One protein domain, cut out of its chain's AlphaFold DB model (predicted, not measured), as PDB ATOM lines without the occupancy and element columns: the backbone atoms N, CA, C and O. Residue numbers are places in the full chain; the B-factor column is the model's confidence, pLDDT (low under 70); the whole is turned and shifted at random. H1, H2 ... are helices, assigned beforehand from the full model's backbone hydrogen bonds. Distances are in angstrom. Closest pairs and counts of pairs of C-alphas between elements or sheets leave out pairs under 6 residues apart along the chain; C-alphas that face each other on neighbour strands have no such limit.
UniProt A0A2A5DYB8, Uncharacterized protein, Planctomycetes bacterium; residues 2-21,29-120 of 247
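This is residues 2 to 21 and 29 to 120 of the 247 residues of an uncharacterized protein of Planctomycetes bacterium (UniProt A0A2A5DYB8). Look first at H2, the long spine of a rod: H1 packs beside its residues 31 to 47, and towards its other end H3, H4 and H5 fold back and forth, side by side. The 112 printed residues hold five named helices, H1 to H5, and no named strand: all helix. The whole is loose, radius of gyration of the C-alphas 18.8 A, spanning 66 by 24 by 16 A.

Find C-alpha 29 at (50.837, 35.435, 52.061); from there H2, residues 29 to 66, runs 53.2 A, with a kink of 31 degrees near residue 51. H1 is residues 2 to 19, 26.7 A; H3 70 to 83; H4 90 to 105; H5 108 to 116, ending at (19.514, 24.836, 26.420).

H2 touches H1, closest C-alphas Ser 35 and Gly 11, 4.1 A, opposite ways at a shallow tilt of 19 degrees. H2, H3 and H4 form an up-and-down bundle, each running against the one before. Residues 50 to 65 of H2 touch H3, closest C-alphas Ala 61 and Ala 73, 4.3 A. H4 and H5, a hairpin, touch at Gly 99 and Ala 111, closest C-alphas, 4.1 A. In H4 and H5 every O i to N i+4 pair is within hydrogen-bond range; in H1 12 of 14, H2 32 of 34, H3 7 of 10.

Residues 22 to 28 are cut out, a C-alpha gap of 16.0 A; residues 18, 19 and 21 have pLDDT under 70.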
ATOM      1  N   ILE A   2      24.427  32.321  47.339       82.00
ATOM      2  CA  ILE A   2      24.566  32.663  48.766       82.00
ATOM      3  C   ILE A   2      25.664  31.835  49.455       82.00
ATOM      4  O   ILE A   2      26.492  32.395  50.163       82.00
ATOM      5  N   SER A   3      25.759  30.526  49.185       81.00
ATOM      6  CA  SER A   3      26.795  29.682  49.800       81.00
ATOM      7  C   SER A   3      28.227  30.062  49.406       81.00
ATOM      8  O   SER A   3      29.144  29.837  50.187       81.00
ATOM      9  N   LEU A   4      28.430  30.623  48.208       81.88
ATOM     10  CA  LEU A   4      29.741  31.108  47.766       81.88
ATOM     11  C   LEU A   4      30.107  32.403  48.498       81.88
ATOM     12  O   LEU A   4      31.224  32.531  48.982       81.88
ATOM     13  N   LEU A   5      29.148  33.323  48.632       85.38
ATOM     14  CA  LEU A   5      29.347  34.591  49.338       85.38
ATOM     15  C   LEU A   5      29.635  34.375  50.829       85.38
ATOM     16  O   LEU A   5      30.565  34.971  51.359       85.38
ATOM     17  N   ILE A   6      28.898  33.470  51.484       85.19
ATOM     18  CA  ILE A   6      29.144  33.103  52.889       85.19
ATOM     19  C   ILE A   6      30.551  32.519  53.054       85.19
ATOM     20  O   ILE A   6      31.265  32.886  53.983       85.19
ATOM     21  N   ALA A   7      30.958  31.625  52.150       86.06
ATOM     22  CA  ALA A   7      32.266  30.989  52.215       86.06
ATOM     23  C   ALA A   7      33.416  31.994  52.060       86.06
ATOM     24  O   ALA A   7      34.344  31.990  52.866       86.06
ATOM     25  N   LEU A   8      33.320  32.884  51.067       87.44
ATOM     26  CA  LEU A   8      34.296  33.951  50.847       87.44
ATOM     27  C   LEU A   8      34.342  34.930  52.025       87.44
ATOM     28  O   LEU A   8      35.426  35.305  52.456       87.44
ATOM     29  N   GLY A   9      33.183  35.293  52.587       87.75
ATOM     30  CA  GLY A   9      33.102  36.153  53.767       87.75
ATOM     31  C   GLY A   9      33.803  35.540  54.980       87.75
ATOM     32  O   GLY A   9      34.688  36.164  55.555       87.75
ATOM     33  N   ILE A  10      33.474  34.292  55.336       86.69
ATOM     34  CA  ILE A  10      34.098  33.594  56.474       86.69
ATOM     35  C   ILE A  10      35.611  33.453  56.273       86.69
ATOM     36  O   ILE A  10      36.379  33.697  57.201       86.69
ATOM     37  N   GLY A  11      36.051  33.074  55.069       84.75
ATOM     38  CA  GLY A  11      37.474  32.955  54.780       84.75
ATOM     39  C   GLY A  11      38.208  34.288  54.870       84.75
ATOM     40  O   GLY A  11      39.283  34.330  55.460       84.75
ATOM     41  N   PHE A  12      37.619  35.375  54.364       86.56
ATOM     42  CA  PHE A  12      38.180  36.721  54.485       86.56
ATOM     43  C   PHE A  12      38.355  37.135  55.953       86.56
ATOM     44  O   PHE A  12      39.462  37.488  56.356       86.56
ATOM     45  N   PHE A  13      37.309  37.001  56.778       84.69
ATOM     46  CA  PHE A  13      37.379  37.360  58.198       84.69
ATOM     47  C   PHE A  13      38.413  36.529  58.964       84.69
ATOM     48  O   PHE A  13      39.192  37.086  59.733       84.69
ATOM     49  N   ILE A  14      38.468  35.211  58.740       82.00
ATOM     50  CA  ILE A  14      39.417  34.356  59.465       82.00
ATOM     51  C   ILE A  14      40.854  34.547  58.959       82.00
ATOM     52  O   ILE A  14      41.786  34.497  59.754       82.00
ATOM     53  N   GLY A  15      41.060  34.819  57.669       78.56
ATOM     54  CA  GLY A  15      42.397  35.105  57.138       78.56
ATOM     55  C   GLY A  15      42.980  36.448  57.572       78.56
ATOM     56  O   GLY A  15      44.198  36.591  57.535       78.56
ATOM     57  N   MET A  16      42.145  37.401  58.009       77.81
ATOM     58  CA  MET A  16      42.593  38.659  58.619       77.81
ATOM     59  C   MET A  16      42.889  38.538  60.120       77.81
ATOM     60  O   MET A  16      43.577  39.394  60.658       77.81
ATOM     61  N   LEU A  17      42.430  37.490  60.819       75.06
ATOM     62  CA  LEU A  17      42.710  37.333  62.257       75.06
ATOM     63  C   LEU A  17      44.215  37.319  62.582       75.06
ATOM     64  O   LEU A  17      44.610  37.967  63.549       75.06
ATOM     65  N   PRO A  18      45.077  36.659  61.788       69.12
ATOM     66  CA  PRO A  18      46.513  36.691  62.019       69.12
ATOM     67  C   PRO A  18      47.157  38.067  61.771       69.12
ATOM     68  O   PRO A  18      48.253  38.282  62.259       69.12
ATOM     69  N   SER A  19      46.500  39.016  61.082       66.62
ATOM     70  CA  SER A  19      47.033  40.375  60.869       66.62
ATOM     71  C   SER A  19      46.891  41.296  62.079       66.62
ATOM     72  O   SER A  19      47.222  42.480  61.993       66.62
ATOM     73  N   LEU A  20      46.330  40.791  63.177       71.50
ATOM     74  CA  LEU A  20      46.233  41.524  64.427       71.50
ATOM     75  C   LEU A  20      47.634  41.663  65.047       71.50
ATOM     76  O   LEU A  20      48.381  40.686  65.076       71.50
ATOM     77  N   PRO A  21      47.985  42.842  65.596       62.97
ATOM     78  CA  PRO A  21      49.348  43.196  66.021       62.97
ATOM     79  C   PRO A  21      49.910  42.370  67.194       62.97
ATOM     80  O   PRO A  21      50.999  42.653  67.672       62.97
ATOM     81  N   GLY A  29      51.023  36.665  52.839       77.81
ATOM     82  CA  GLY A  29      50.837  35.435  52.061       77.81
ATOM     83  C   GLY A  29      50.251  34.268  52.868       77.81
ATOM     84  O   GLY A  29      49.440  33.508  52.343       77.81
ATOM     85  N   VAL A  30      50.585  34.147  54.156       80.56
ATOM     86  CA  VAL A  30      50.038  33.111  55.052       80.56
ATOM     87  C   VAL A  30      48.547  33.360  55.307       80.56
ATOM     88  O   VAL A  30      47.749  32.427  55.223       80.56
ATOM     89  N   GLY A  31      48.141  34.620  55.508       81.12
ATOM     90  CA  GLY A  31      46.727  35.004  55.633       81.12
ATOM     91  C   GLY A  31      45.897  34.678  54.383       81.12
ATOM     92  O   GLY A  31      44.771  34.177  54.485       81.12
ATOM     93  N   LEU A  32      46.464  34.871  53.186       83.50
ATOM     94  CA  LEU A  32      45.813  34.508  51.919       83.50
ATOM     95  C   LEU A  32      45.637  32.994  51.747       83.50
ATOM     96  O   LEU A  32      44.589  32.538  51.281       83.50
ATOM     97  N   VAL A  33      46.628  32.196  52.146       86.69
ATOM     98  CA  VAL A  33      46.525  30.729  52.093       86.69
ATOM     99  C   VAL A  33      45.468  30.224  53.082       86.69
ATOM    100  O   VAL A  33      44.621  29.409  52.708       86.69
ATOM    101  N   ILE A  34      45.456  30.751  54.311       85.06
ATOM    102  CA  ILE A  34      44.481  30.376  55.347       85.06
ATOM    103  C   ILE A  34      43.053  30.762  54.926       85.06
ATOM    104  O   ILE A  34      42.160  29.911  54.947       85.06
ATOM    105  N   SER A  35      42.830  32.005  54.481       86.44
ATOM    106  CA  SER A  35      41.511  32.463  54.004       86.44
ATOM    107  C   SER A  35      40.993  31.633  52.836       86.44
ATOM    108  O   SER A  35      39.821  31.240  52.823       86.44
ATOM    109  N   SER A  36      41.856  31.324  51.867       86.75
ATOM    110  CA  SER A  36      41.504  30.502  50.708       86.75
ATOM    111  C   SER A  36      41.125  29.084  51.133       86.75
ATOM    112  O   SER A  36      40.084  28.572  50.718       86.75
ATOM    113  N   GLY A  37      41.913  28.464  52.018       91.25
ATOM    114  CA  GLY A  37      41.633  27.128  52.544       91.25
ATOM    115  C   GLY A  37      40.291  27.053  53.279       91.25
ATOM    116  O   GLY A  37      39.482  26.158  53.021       91.25
ATOM    117  N   ILE A  38      40.007  28.035  54.135       91.19
ATOM    118  CA  ILE A  38      38.752  28.118  54.893       91.19
ATOM    119  C   ILE A  38      37.560  28.394  53.975       91.19
ATOM    120  O   ILE A  38      36.516  27.754  54.123       91.19
ATOM    121  N   SER A  39      37.707  29.290  52.996       90.19
ATOM    122  CA  SER A  39      36.670  29.552  51.990       90.19
ATOM    123  C   SER A  39      36.318  28.275  51.226       90.19
ATOM    124  O   SER A  39      35.150  27.916  51.087       90.19
ATOM    125  N   VAL A  40      37.325  27.521  50.778       91.19
ATOM    126  CA  VAL A  40      37.103  26.253  50.072       91.19
ATOM    127  C   VAL A  40      36.426  25.229  50.985       91.19
ATOM    128  O   VAL A  40      35.469  24.573  50.566       91.19
ATOM    129  N   PHE A  41      36.867  25.106  52.238       92.94
ATOM    130  CA  PHE A  41      36.295  24.159  53.194       92.94
ATOM    131  C   PHE A  41      34.830  24.473  53.534       92.94
ATOM    132  O   PHE A  41      33.968  23.589  53.478       92.94
ATOM    133  N   THR A  42      34.527  25.731  53.848       91.06
ATOM    134  CA  THR A  42      33.166  26.194  54.156       91.06
ATOM    135  C   THR A  42      32.241  26.025  52.954       91.06
ATOM    136  O   THR A  42      31.155  25.453  53.091       91.06
ATOM    137  N   PHE A  43      32.697  26.400  51.753       89.81
ATOM    138  CA  PHE A  43      31.956  26.163  50.517       89.81
ATOM    139  C   PHE A  43      31.695  24.671  50.286       89.81
ATOM    140  O   PHE A  43      30.572  24.285  49.957       89.81
ATOM    141  N   ALA A  44      32.694  23.809  50.506       89.69
ATOM    142  CA  ALA A  44      32.546  22.365  50.357       89.69
ATOM    143  C   ALA A  44      31.500  21.792  51.326       89.69
ATOM    144  O   ALA A  44      30.673  20.977  50.914       89.69
ATOM    145  N   LYS A  45      31.474  22.239  52.588       92.44
ATOM    146  CA  LYS A  45      30.467  21.812  53.575       92.44
ATOM    147  C   LYS A  45      29.061  22.294  53.223       92.44
ATOM    148  O   LYS A  45      28.122  21.500  53.282       92.44
ATOM    149  N   LEU A  46      28.908  23.551  52.805       88.62
ATOM    150  CA  LEU A  46      27.619  24.086  52.353       88.62
ATOM    151  C   LEU A  46      27.121  23.367  51.093       88.62
ATOM    152  O   LEU A  46      25.951  22.999  51.014       88.62
ATOM    153  N   SER A  47      28.013  23.104  50.139       86.69
ATOM    154  CA  SER A  47      27.725  22.321  48.934       86.69
ATOM    155  C   SER A  47      27.301  20.893  49.283       86.69
ATOM    156  O   SER A  47      26.282  20.412  48.796       86.69
ATOM    157  N   GLN A  48      28.010  20.223  50.199       87.69
ATOM    158  CA  GLN A  48      27.615  18.903  50.700       87.69
ATOM    159  C   GLN A  48      26.230  18.922  51.352       87.69
ATOM    160  O   GLN A  48      25.461  17.988  51.143       87.69
ATOM    161  N   LYS A  49      25.896  19.966  52.120       89.12
ATOM    162  CA  LYS A  49      24.571  20.112  52.734       89.12
ATOM    163  C   LYS A  49      23.474  20.241  51.678       89.12
ATOM    164  O   LYS A  49      22.528  19.462  51.706       89.12
ATOM    165  N   VAL A  50      23.638  21.145  50.709       87.19
ATOM    166  CA  VAL A  50      22.662  21.300  49.618       87.19
ATOM    167  C   VAL A  50      22.535  20.008  48.813       87.19
ATOM    168  O   VAL A  50      21.422  19.585  48.536       87.19
ATOM    169  N   ASN A  51      23.639  19.323  48.509       86.25
ATOM    170  CA  ASN A  51      23.591  18.046  47.793       86.25
ATOM    171  C   ASN A  51      22.823  16.962  48.564       86.25
ATOM    172  O   ASN A  51      22.136  16.164  47.937       86.25
ATOM    173  N   LYS A  52      22.902  16.927  49.902       89.81
ATOM    174  CA  LYS A  52      22.120  15.983  50.721       89.81
ATOM    175  C   LYS A  52      20.618  16.261  50.676       89.81
ATOM    176  O   LYS A  52      19.842  15.322  50.787       89.81
ATOM    177  N   GLU A  53      20.219  17.519  50.528       88.31
ATOM    178  CA  GLU A  53      18.811  17.917  50.402       88.31
ATOM    179  C   GLU A  53      18.307  17.753  48.957       88.31
ATOM    180  O   GLU A  53      17.168  17.354  48.728       88.31
ATOM    181  N   PHE A  54      19.172  18.008  47.973       88.56
ATOM    182  CA  PHE A  54      18.831  17.992  46.553       88.56
ATOM    183  C   PHE A  54      18.852  16.586  45.932       88.56
ATOM    184  O   PHE A  54      17.984  16.262  45.126       88.56
ATOM    185  N   ALA A  55      19.800  15.720  46.311       89.31
ATOM    186  CA  ALA A  55      19.913  14.376  45.734       89.31
ATOM    187  C   ALA A  55      18.647  13.509  45.924       89.31
ATOM    188  O   ALA A  55      18.208  12.917  44.937       89.31
ATOM    189  N   PRO A  56      17.987  13.486  47.101       92.81
ATOM    190  CA  PRO A  56      16.734  12.749  47.274       92.81
ATOM    191  C   PRO A  56      15.597  13.243  46.369       92.81
ATOM    192  O   PRO A  56      14.756  12.448  45.952       92.81
ATOM    193  N   LEU A  57      15.564  14.539  46.027       91.81
ATOM    194  CA  LEU A  57      14.583  15.073  45.075       91.81
ATOM    195  C   LEU A  57      14.812  14.499  43.678       91.81
ATOM    196  O   LEU A  57      13.856  14.088  43.024       91.81
ATOM    197  N   LEU A  58      16.073  14.406  43.245       87.88
ATOM    198  CA  LEU A  58      16.417  13.786  41.965       87.88
ATOM    199  C   LEU A  58      16.066  12.297  41.941       87.88
ATOM    200  O   LEU A  58      15.503  11.815  40.963       87.88
ATOM    201  N   GLU A  59      16.354  11.564  43.017       91.44
ATOM    202  CA  GLU A  59      15.991  10.147  43.136       91.44
ATOM    203  C   GLU A  59      14.473   9.940  43.077       91.44
ATOM    204  O   GLU A  59      13.991   9.061  42.360       91.44
ATOM    205  N   LYS A  60      13.705  10.792  43.766       93.25
ATOM    206  CA  LYS A  60      12.239  10.769  43.737       93.25
ATOM    207  C   LYS A  60      11.678  11.139  42.359       93.25
ATOM    208  O   LYS A  60      10.731  10.514  41.894       93.25
ATOM    209  N   ALA A  61      12.265  12.119  41.677       91.12
ATOM    210  CA  ALA A  61      11.887  12.445  40.305       91.12
ATOM    211  C   ALA A  61      12.173  11.270  39.353       91.12
ATOM    212  O   ALA A  61      11.318  10.906  38.545       91.12
ATOM    213  N   ASN A  62      13.331  10.617  39.496       86.44
ATOM    214  CA  ASN A  62      13.697   9.436  38.715       86.44
ATOM    215  C   ASN A  62      12.733   8.264  38.940       86.44
ATOM    216  O   ASN A  62      12.363   7.589  37.980       86.44
ATOM    217  N   SER A  63      12.292   8.023  40.177       90.62
ATOM    218  CA  SER A  63      11.324   6.956  40.461       90.62
ATOM    219  C   SER A  63       9.949   7.249  39.848       90.62
ATOM    220  O   SER A  63       9.312   6.349  39.288       90.62
ATOM    221  N   PHE A  64       9.517   8.515  39.855       91.88
ATOM    222  CA  PHE A  64       8.318   8.937  39.136       91.88
ATOM    223  C   PHE A  64       8.466   8.793  37.620       91.88
ATOM    224  O   PHE A  64       7.537   8.291  36.989       91.88
ATOM    225  N   MET A  65       9.626   9.121  37.040       88.19
ATOM    226  CA  MET A  65       9.901   8.877  35.617       88.19
ATOM    227  C   MET A  65       9.820   7.391  35.252       88.19
ATOM    228  O   MET A  65       9.180   7.042  34.265       88.19
ATOM    229  N   GLN A  66      10.416   6.505  36.057       84.62
ATOM    230  CA  GLN A  66      10.338   5.052  35.837       84.62
ATOM    231  C   GLN A  66       8.895   4.541  35.887       84.62
ATOM    232  O   GLN A  66       8.515   3.664  35.116       84.62
ATOM    233  N   SER A  67       8.078   5.136  36.756       89.81
ATOM    234  CA  SER A  67       6.649   4.835  36.883       89.81
ATOM    235  C   SER A  67       5.773   5.582  35.865       89.81
ATOM    236  O   SER A  67       4.552   5.549  35.986       89.81
ATOM    237  N   GLN A  68       6.374   6.302  34.908       89.56
ATOM    238  CA  GLN A  68       5.706   7.165  33.922       89.56
ATOM    239  C   GLN A  68       4.786   8.241  34.532       89.56
ATOM    240  O   GLN A  68       3.892   8.777  33.877       89.56
ATOM    241  N   LYS A  69       5.016   8.611  35.795       92.94
ATOM    242  CA  LYS A  69       4.287   9.671  36.503       92.94
ATOM    243  C   LYS A  69       4.928  11.025  36.210       92.94
ATOM    244  O   LYS A  69       5.465  11.690  37.092       92.94
ATOM    245  N   TRP A  70       4.882  11.422  34.943       92.25
ATOM    246  CA  TRP A  70       5.624  12.565  34.413       92.25
ATOM    247  C   TRP A  70       5.346  13.883  35.133       92.25
ATOM    248  O   TRP A  70       6.279  14.604  35.470       92.25
ATOM    249  N   ARG A  71       4.070  14.165  35.420       95.56
ATOM    250  CA  ARG A  71       3.665  15.375  36.145       95.56
ATOM    251  C   ARG A  71       4.300  15.434  37.532       95.56
ATOM    252  O   ARG A  71       4.938  16.416  37.867       95.56
ATOM    253  N   GLN A  72       4.225  14.337  38.286       95.62
ATOM    254  CA  GLN A  72       4.823  14.260  39.621       95.62
ATOM    255  C   GLN A  72       6.352  14.372  39.578       95.62
ATOM    256  O   GLN A  72       6.946  14.953  40.483       95.62
ATOM    257  N   ALA A  73       6.995  13.834  38.535       94.12
ATOM    258  CA  ALA A  73       8.430  14.011  38.334       94.12
ATOM    259  C   ALA A  73       8.784  15.496  38.150       94.12
ATOM    260  O   ALA A  73       9.697  15.982  38.816       94.12
ATOM    261  N   ILE A  74       8.039  16.218  37.307       95.69
ATOM    262  CA  ILE A  74       8.231  17.659  37.081       95.69
ATOM    263  C   ILE A  74       7.966  18.444  38.369       95.69
ATOM    264  O   ILE A  74       8.844  19.194  38.781       95.69
ATOM    265  N   ASP A  75       6.848  18.203  39.060       95.81
ATOM    266  CA  ASP A  75       6.496  18.909  40.303       95.81
ATOM    267  C   ASP A  75       7.609  18.774  41.366       95.81
ATOM    268  O   ASP A  75       7.993  19.738  42.034       95.81
ATOM    269  N   VAL A  76       8.190  17.574  41.509       95.38
ATOM    270  CA  VAL A  76       9.322  17.345  42.421       95.38
ATOM    271  C   VAL A  76      10.566  18.113  41.978       95.38
ATOM    272  O   VAL A  76      11.234  18.717  42.819       95.38
ATOM    273  N   LEU A  77      10.892  18.111  40.686       94.31
ATOM    274  CA  LEU A  77      12.049  18.841  40.162       94.31
ATOM    275  C   LEU A  77      11.884  20.357  40.328       94.31
ATOM    276  O   LEU A  77      12.825  21.037  40.745       94.31
ATOM    277  N   GLU A  78      10.682  20.877  40.091       93.94
ATOM    278  CA  GLU A  78      10.338  22.285  40.287       93.94
ATOM    279  C   GLU A  78      10.435  22.705  41.752       93.94
ATOM    280  O   GLU A  78      10.980  23.773  42.041       93.94
ATOM    281  N   SER A  79      10.033  21.839  42.690       92.75
ATOM    282  CA  SER A  79      10.234  22.090  44.125       92.75
ATOM    283  C   SER A  79      11.714  22.292  44.485       92.75
ATOM    284  O   SER A  79      12.039  23.032  45.414       92.75
ATOM    285  N   GLY A  80      12.635  21.718  43.700       89.50
ATOM    286  CA  GLY A  80      14.077  21.906  43.840       89.50
ATOM    287  C   GLY A  80      14.577  23.302  43.449       89.50
ATOM    288  O   GLY A  80      15.688  23.683  43.825       89.50
ATOM    289  N   ARG A  81      13.787  24.121  42.740       89.44
ATOM    290  CA  ARG A  81      14.218  25.468  42.312       89.44
ATOM    291  C   ARG A  81      14.493  26.406  43.487       89.44
ATOM    292  O   ARG A  81      15.269  27.348  43.334       89.44
ATOM    293  N   VAL A  82      13.970  26.112  44.680       87.81
ATOM    294  CA  VAL A  82      14.304  26.829  45.928       87.81
ATOM    295  C   VAL A  82      15.814  26.840  46.220       87.81
ATOM    296  O   VAL A  82      16.325  27.751  46.875       87.81
ATOM    297  N   PHE A  83      16.561  25.863  45.696       85.12
ATOM    298  CA  PHE A  83      18.007  25.757  45.875       85.12
ATOM    299  C   PHE A  83      18.824  26.644  44.928       85.12
ATOM    300  O   PHE A  83      20.020  26.815  45.184       85.12
ATOM    301  N   LYS A  84      18.223  27.261  43.895       84.00
ATOM    302  CA  LYS A  84      18.955  28.045  42.879       84.00
ATOM    303  C   LYS A  84      19.787  29.181  43.485       84.00
ATOM    304  O   LYS A  84      20.958  29.376  43.157       84.00
ATOM    305  N   ASN A  85      19.228  29.863  44.485       80.50
ATOM    306  CA  ASN A  85      19.908  30.962  45.167       80.50
ATOM    307  C   ASN A  85      20.963  30.458  46.160       80.50
ATOM    308  O   ASN A  85      21.966  31.138  46.396       80.50
ATOM    309  N   ARG A  86      20.805  29.238  46.692       79.38
ATOM    310  CA  ARG A  86      21.747  28.624  47.637       79.38
ATOM    311  C   ARG A  86      22.989  28.124  46.901       79.38
ATOM    312  O   ARG A  86      24.083  28.643  47.126       79.38
ATOM    313  N   MET A  87      22.829  27.231  45.928       78.06
ATOM    314  CA  MET A  87      23.945  26.583  45.237       78.06
ATOM    315  C   MET A  87      24.006  26.953  43.756       78.06
ATOM    316  O   MET A  87      23.040  26.835  43.010       78.06
ATOM    317  N   PHE A  88      25.191  27.395  43.336       77.25
ATOM    318  CA  PHE A  88      25.482  27.677  41.935       77.25
ATOM    319  C   PHE A  88      25.317  26.401  41.089       77.25
ATOM    320  O   PHE A  88      25.715  25.321  41.530       77.25
ATOM    321  N   LEU A  89      24.758  26.533  39.880       78.00
ATOM    322  CA  LEU A  89      24.535  25.449  38.903       78.00
ATOM    323  C   LEU A  89      23.465  24.410  39.269       78.00
ATOM    324  O   LEU A  89      23.318  23.438  38.531       78.00
ATOM    325  N   VAL A  90      22.727  24.562  40.374       86.94
ATOM    326  CA  VAL A  90      21.609  23.644  40.667       86.94
ATOM    327  C   VAL A  90      20.463  23.838  39.684       86.94
ATOM    328  O   VAL A  90      19.903  22.854  39.221       86.94
ATOM    329  N   GLU A  91      20.169  25.077  39.292       89.19
ATOM    330  CA  GLU A  91      19.103  25.360  38.326       89.19
ATOM    331  C   GLU A  91      19.328  24.625  37.004       89.19
ATOM    332  O   GLU A  91      18.500  23.808  36.624       89.19
ATOM    333  N   GLY A  92      20.503  24.752  36.384       91.44
ATOM    334  CA  GLY A  92      20.790  23.995  35.164       91.44
ATOM    335  C   GLY A  92      20.885  22.469  35.365       91.44
ATOM    336  O   GLY A  92      20.846  21.726  34.391       91.44
ATOM    337  N   GLN A  93      21.011  21.952  36.594       90.75
ATOM    338  CA  GLN A  93      20.841  20.509  36.842       90.75
ATOM    339  C   GLN A  93      19.362  20.114  36.860       90.75
ATOM    340  O   GLN A  93      19.021  19.050  36.353       90.75
ATOM    341  N   ILE A  94      18.496  20.965  37.416       93.25
ATOM    342  CA  ILE A  94      17.040  20.788  37.382       93.25
ATOM    343  C   ILE A  94      16.554  20.830  35.934       93.25
ATOM    344  O   ILE A  94      15.854  19.913  35.515       93.25
ATOM    345  N   GLU A  95      16.995  21.818  35.151       95.69
ATOM    346  CA  GLU A  95      16.648  21.933  33.728       95.69
ATOM    347  C   GLU A  95      17.072  20.691  32.935       95.69
ATOM    348  O   GLU A  95      16.289  20.158  32.155       95.69
ATOM    349  N   ALA A  96      18.263  20.139  33.208       94.88
ATOM    350  CA  ALA A  96      18.702  18.886  32.590       94.88
ATOM    351  C   ALA A  96      17.729  17.727  32.868       94.88
ATOM    352  O   ALA A  96      17.469  16.906  31.993       94.88
ATOM    353  N   GLN A  97      17.205  17.637  34.090       94.25
ATOM    354  CA  GLN A  97      16.302  16.560  34.497       94.25
ATOM    355  C   GLN A  97      14.890  16.764  33.947       94.25
ATOM    356  O   GLN A  97      14.295  15.812  33.452       94.25
ATOM    357  N   ILE A  98      14.374  17.995  33.960       96.25
ATOM    358  CA  ILE A  98      13.083  18.320  33.342       96.25
ATOM    359  C   ILE A  98      13.149  18.055  31.831       96.25
ATOM    360  O   ILE A  98      12.251  17.417  31.280       96.25
ATOM    361  N   GLY A  99      14.248  18.433  31.173       96.69
ATOM    362  CA  GLY A  99      14.495  18.103  29.770       96.69
ATOM    363  C   GLY A  99      14.454  16.596  29.508       96.69
ATOM    364  O   GLY A  99      13.783  16.152  28.581       96.69
ATOM    365  N   MET A 100      15.066  15.781  30.376       94.50
ATOM    366  CA  MET A 100      14.973  14.316  30.285       94.50
ATOM    367  C   MET A 100      13.542  13.793  30.465       94.50
ATOM    368  O   MET A 100      13.144  12.860  29.765       94.50
ATOM    369  N   VAL A 101      12.748  14.390  31.359       95.38
ATOM    370  CA  VAL A 101      11.331  14.033  31.540       95.38
ATOM    371  C   VAL A 101      10.543  14.271  30.247       95.38
ATOM    372  O   VAL A 101       9.800  13.389  29.812       95.38
ATOM    373  N   TYR A 102      10.711  15.433  29.610       97.12
ATOM    374  CA  TYR A 102      10.067  15.737  28.327       97.12
ATOM    375  C   TYR A 102      10.578  14.847  27.192       97.12
ATOM    376  O   TYR A 102       9.786  14.327  26.404       97.12
ATOM    377  N   TYR A 103      11.883  14.577  27.166       95.50
ATOM    378  CA  TYR A 103      12.502  13.688  26.190       95.50
ATOM    379  C   TYR A 103      11.881  12.286  26.240       95.50
ATOM    380  O   TYR A 103      11.496  11.726  25.213       95.50
ATOM    381  N   PHE A 104      11.691  11.728  27.439       91.12
ATOM    382  CA  PHE A 104      11.074  10.411  27.596       91.12
ATOM    383  C   PHE A 104       9.577  10.373  27.287       91.12
ATOM    384  O   PHE A 104       9.090   9.310  26.889       91.12
ATOM    385  N   GLN A 105       8.881  11.507  27.398       91.44
ATOM    386  CA  GLN A 105       7.505  11.677  26.917       91.44
ATOM    387  C   GLN A 105       7.404  11.770  25.385       91.44
ATOM    388  O   GLN A 105       6.300  11.693  24.858       91.44
ATOM    389  N   GLY A 106       8.521  11.951  24.668       91.94
ATOM    390  CA  GLY A 106       8.520  12.244  23.229       91.94
ATOM    391  C   GLY A 106       8.214  13.707  22.894       91.94
ATOM    392  O   GLY A 106       8.000  14.040  21.732       91.94
ATOM    393  N   LYS A 107       8.206  14.586  23.901       96.44
ATOM    394  CA  LYS A 107       8.028  16.036  23.769       96.44
ATOM    395  C   LYS A 107       9.375  16.696  23.499       96.44
ATOM    396  O   LYS A 107      10.018  17.260  24.381       96.44
ATOM    397  N   GLU A 108       9.867  16.489  22.285       96.00
ATOM    398  CA  GLU A 108      11.243  16.814  21.911       96.00
ATOM    399  C   GLU A 108      11.525  18.319  21.888       96.00
ATOM    400  O   GLU A 108      12.618  18.732  22.268       96.00
ATOM    401  N   SER A 109      10.556  19.141  21.479       97.31
ATOM    402  CA  SER A 109      10.707  20.599  21.456       97.31
ATOM    403  C   SER A 109      10.833  21.168  22.869       97.31
ATOM    404  O   SER A 109      11.750  21.938  23.141       97.31
ATOM    405  N   GLU A 110       9.980  20.734  23.797       97.81
ATOM    406  CA  GLU A 110      10.056  21.128  25.203       97.81
ATOM    407  C   GLU A 110      11.354  20.627  25.843       97.81
ATOM    408  O   GLU A 110      12.037  21.379  26.540       97.81
ATOM    409  N   ALA A 111      11.752  19.382  25.556       97.81
ATOM    410  CA  ALA A 111      13.024  18.840  26.023       97.81
ATOM    411  C   ALA A 111      14.214  19.697  25.569       97.81
ATOM    412  O   ALA A 111      15.094  19.999  26.375       97.81
ATOM    413  N   TYR A 112      14.223  20.116  24.302       97.25
ATOM    414  CA  TYR A 112      15.274  20.949  23.723       97.25
ATOM    415  C   TYR A 112      15.417  22.299  24.434       97.25
ATOM    416  O   TYR A 112      16.532  22.691  24.779       97.25
ATOM    417  N   GLU A 113      14.304  22.985  24.707       97.44
ATOM    418  CA  GLU A 113      14.334  24.278  25.402       97.44
ATOM    419  C   GLU A 113      14.838  24.150  26.845       97.44
ATOM    420  O   GLU A 113      15.636  24.971  27.295       97.44
ATOM    421  N   HIS A 114      14.477  23.077  27.552       97.50
ATOM    422  CA  HIS A 114      15.045  22.806  28.874       97.50
ATOM    423  C   HIS A 114      16.538  22.449  28.805       97.50
ATOM    424  O   HIS A 114      17.330  22.909  29.630       97.50
ATOM    425  N   PHE A 115      16.971  21.680  27.805       97.12
ATOM    426  CA  PHE A 115      18.385  21.342  27.658       97.12
ATOM    427  C   PHE A 115      19.278  22.544  27.322       97.12
ATOM    428  O   PHE A 115      20.418  22.573  27.782       97.12
ATOM    429  N   LYS A 116      18.779  23.569  26.619       95.31
ATOM    430  CA  LYS A 116      19.514  24.836  26.420       95.31
ATOM    431  C   LYS A 116      19.921  25.506  27.730       95.31
ATOM    432  O   LYS A 116      20.985  26.111  27.818       95.31
ATOM    433  N   LEU A 117      19.062  25.407  28.742       94.19
ATOM    434  CA  LEU A 117      19.274  25.999  30.063       94.19
ATOM    435  C   LEU A 117      20.072  25.072  30.994       94.19
ATOM    436  O   LEU A 117      20.438  25.449  32.113       94.19
ATOM    437  N   ALA A 118      20.335  23.841  30.557       93.38
ATOM    438  CA  ALA A 118      20.959  22.823  31.371       93.38
ATOM    439  C   ALA A 118      22.475  23.007  31.496       93.38
ATOM    440  O   ALA A 118      23.172  23.471  30.596       93.38
ATOM    441  N   THR A 119      23.024  22.558  32.626       89.50
ATOM    442  CA  THR A 119      24.482  22.489  32.768       89.50
ATOM    443  C   THR A 119      25.033  21.244  32.074       89.50
ATOM    444  O   THR A 119      24.445  20.166  32.210       89.50
ATOM    445  N   PRO A 120      26.234  21.311  31.476       88.50
ATOM    446  CA  PRO A 120      26.840  20.164  30.804       88.50
ATOM    447  C   PRO A 120      27.308  19.056  31.759       88.50
ATOM    448  O   PRO A 120      27.906  18.086  31.319       88.50
TER     449      PRO A 120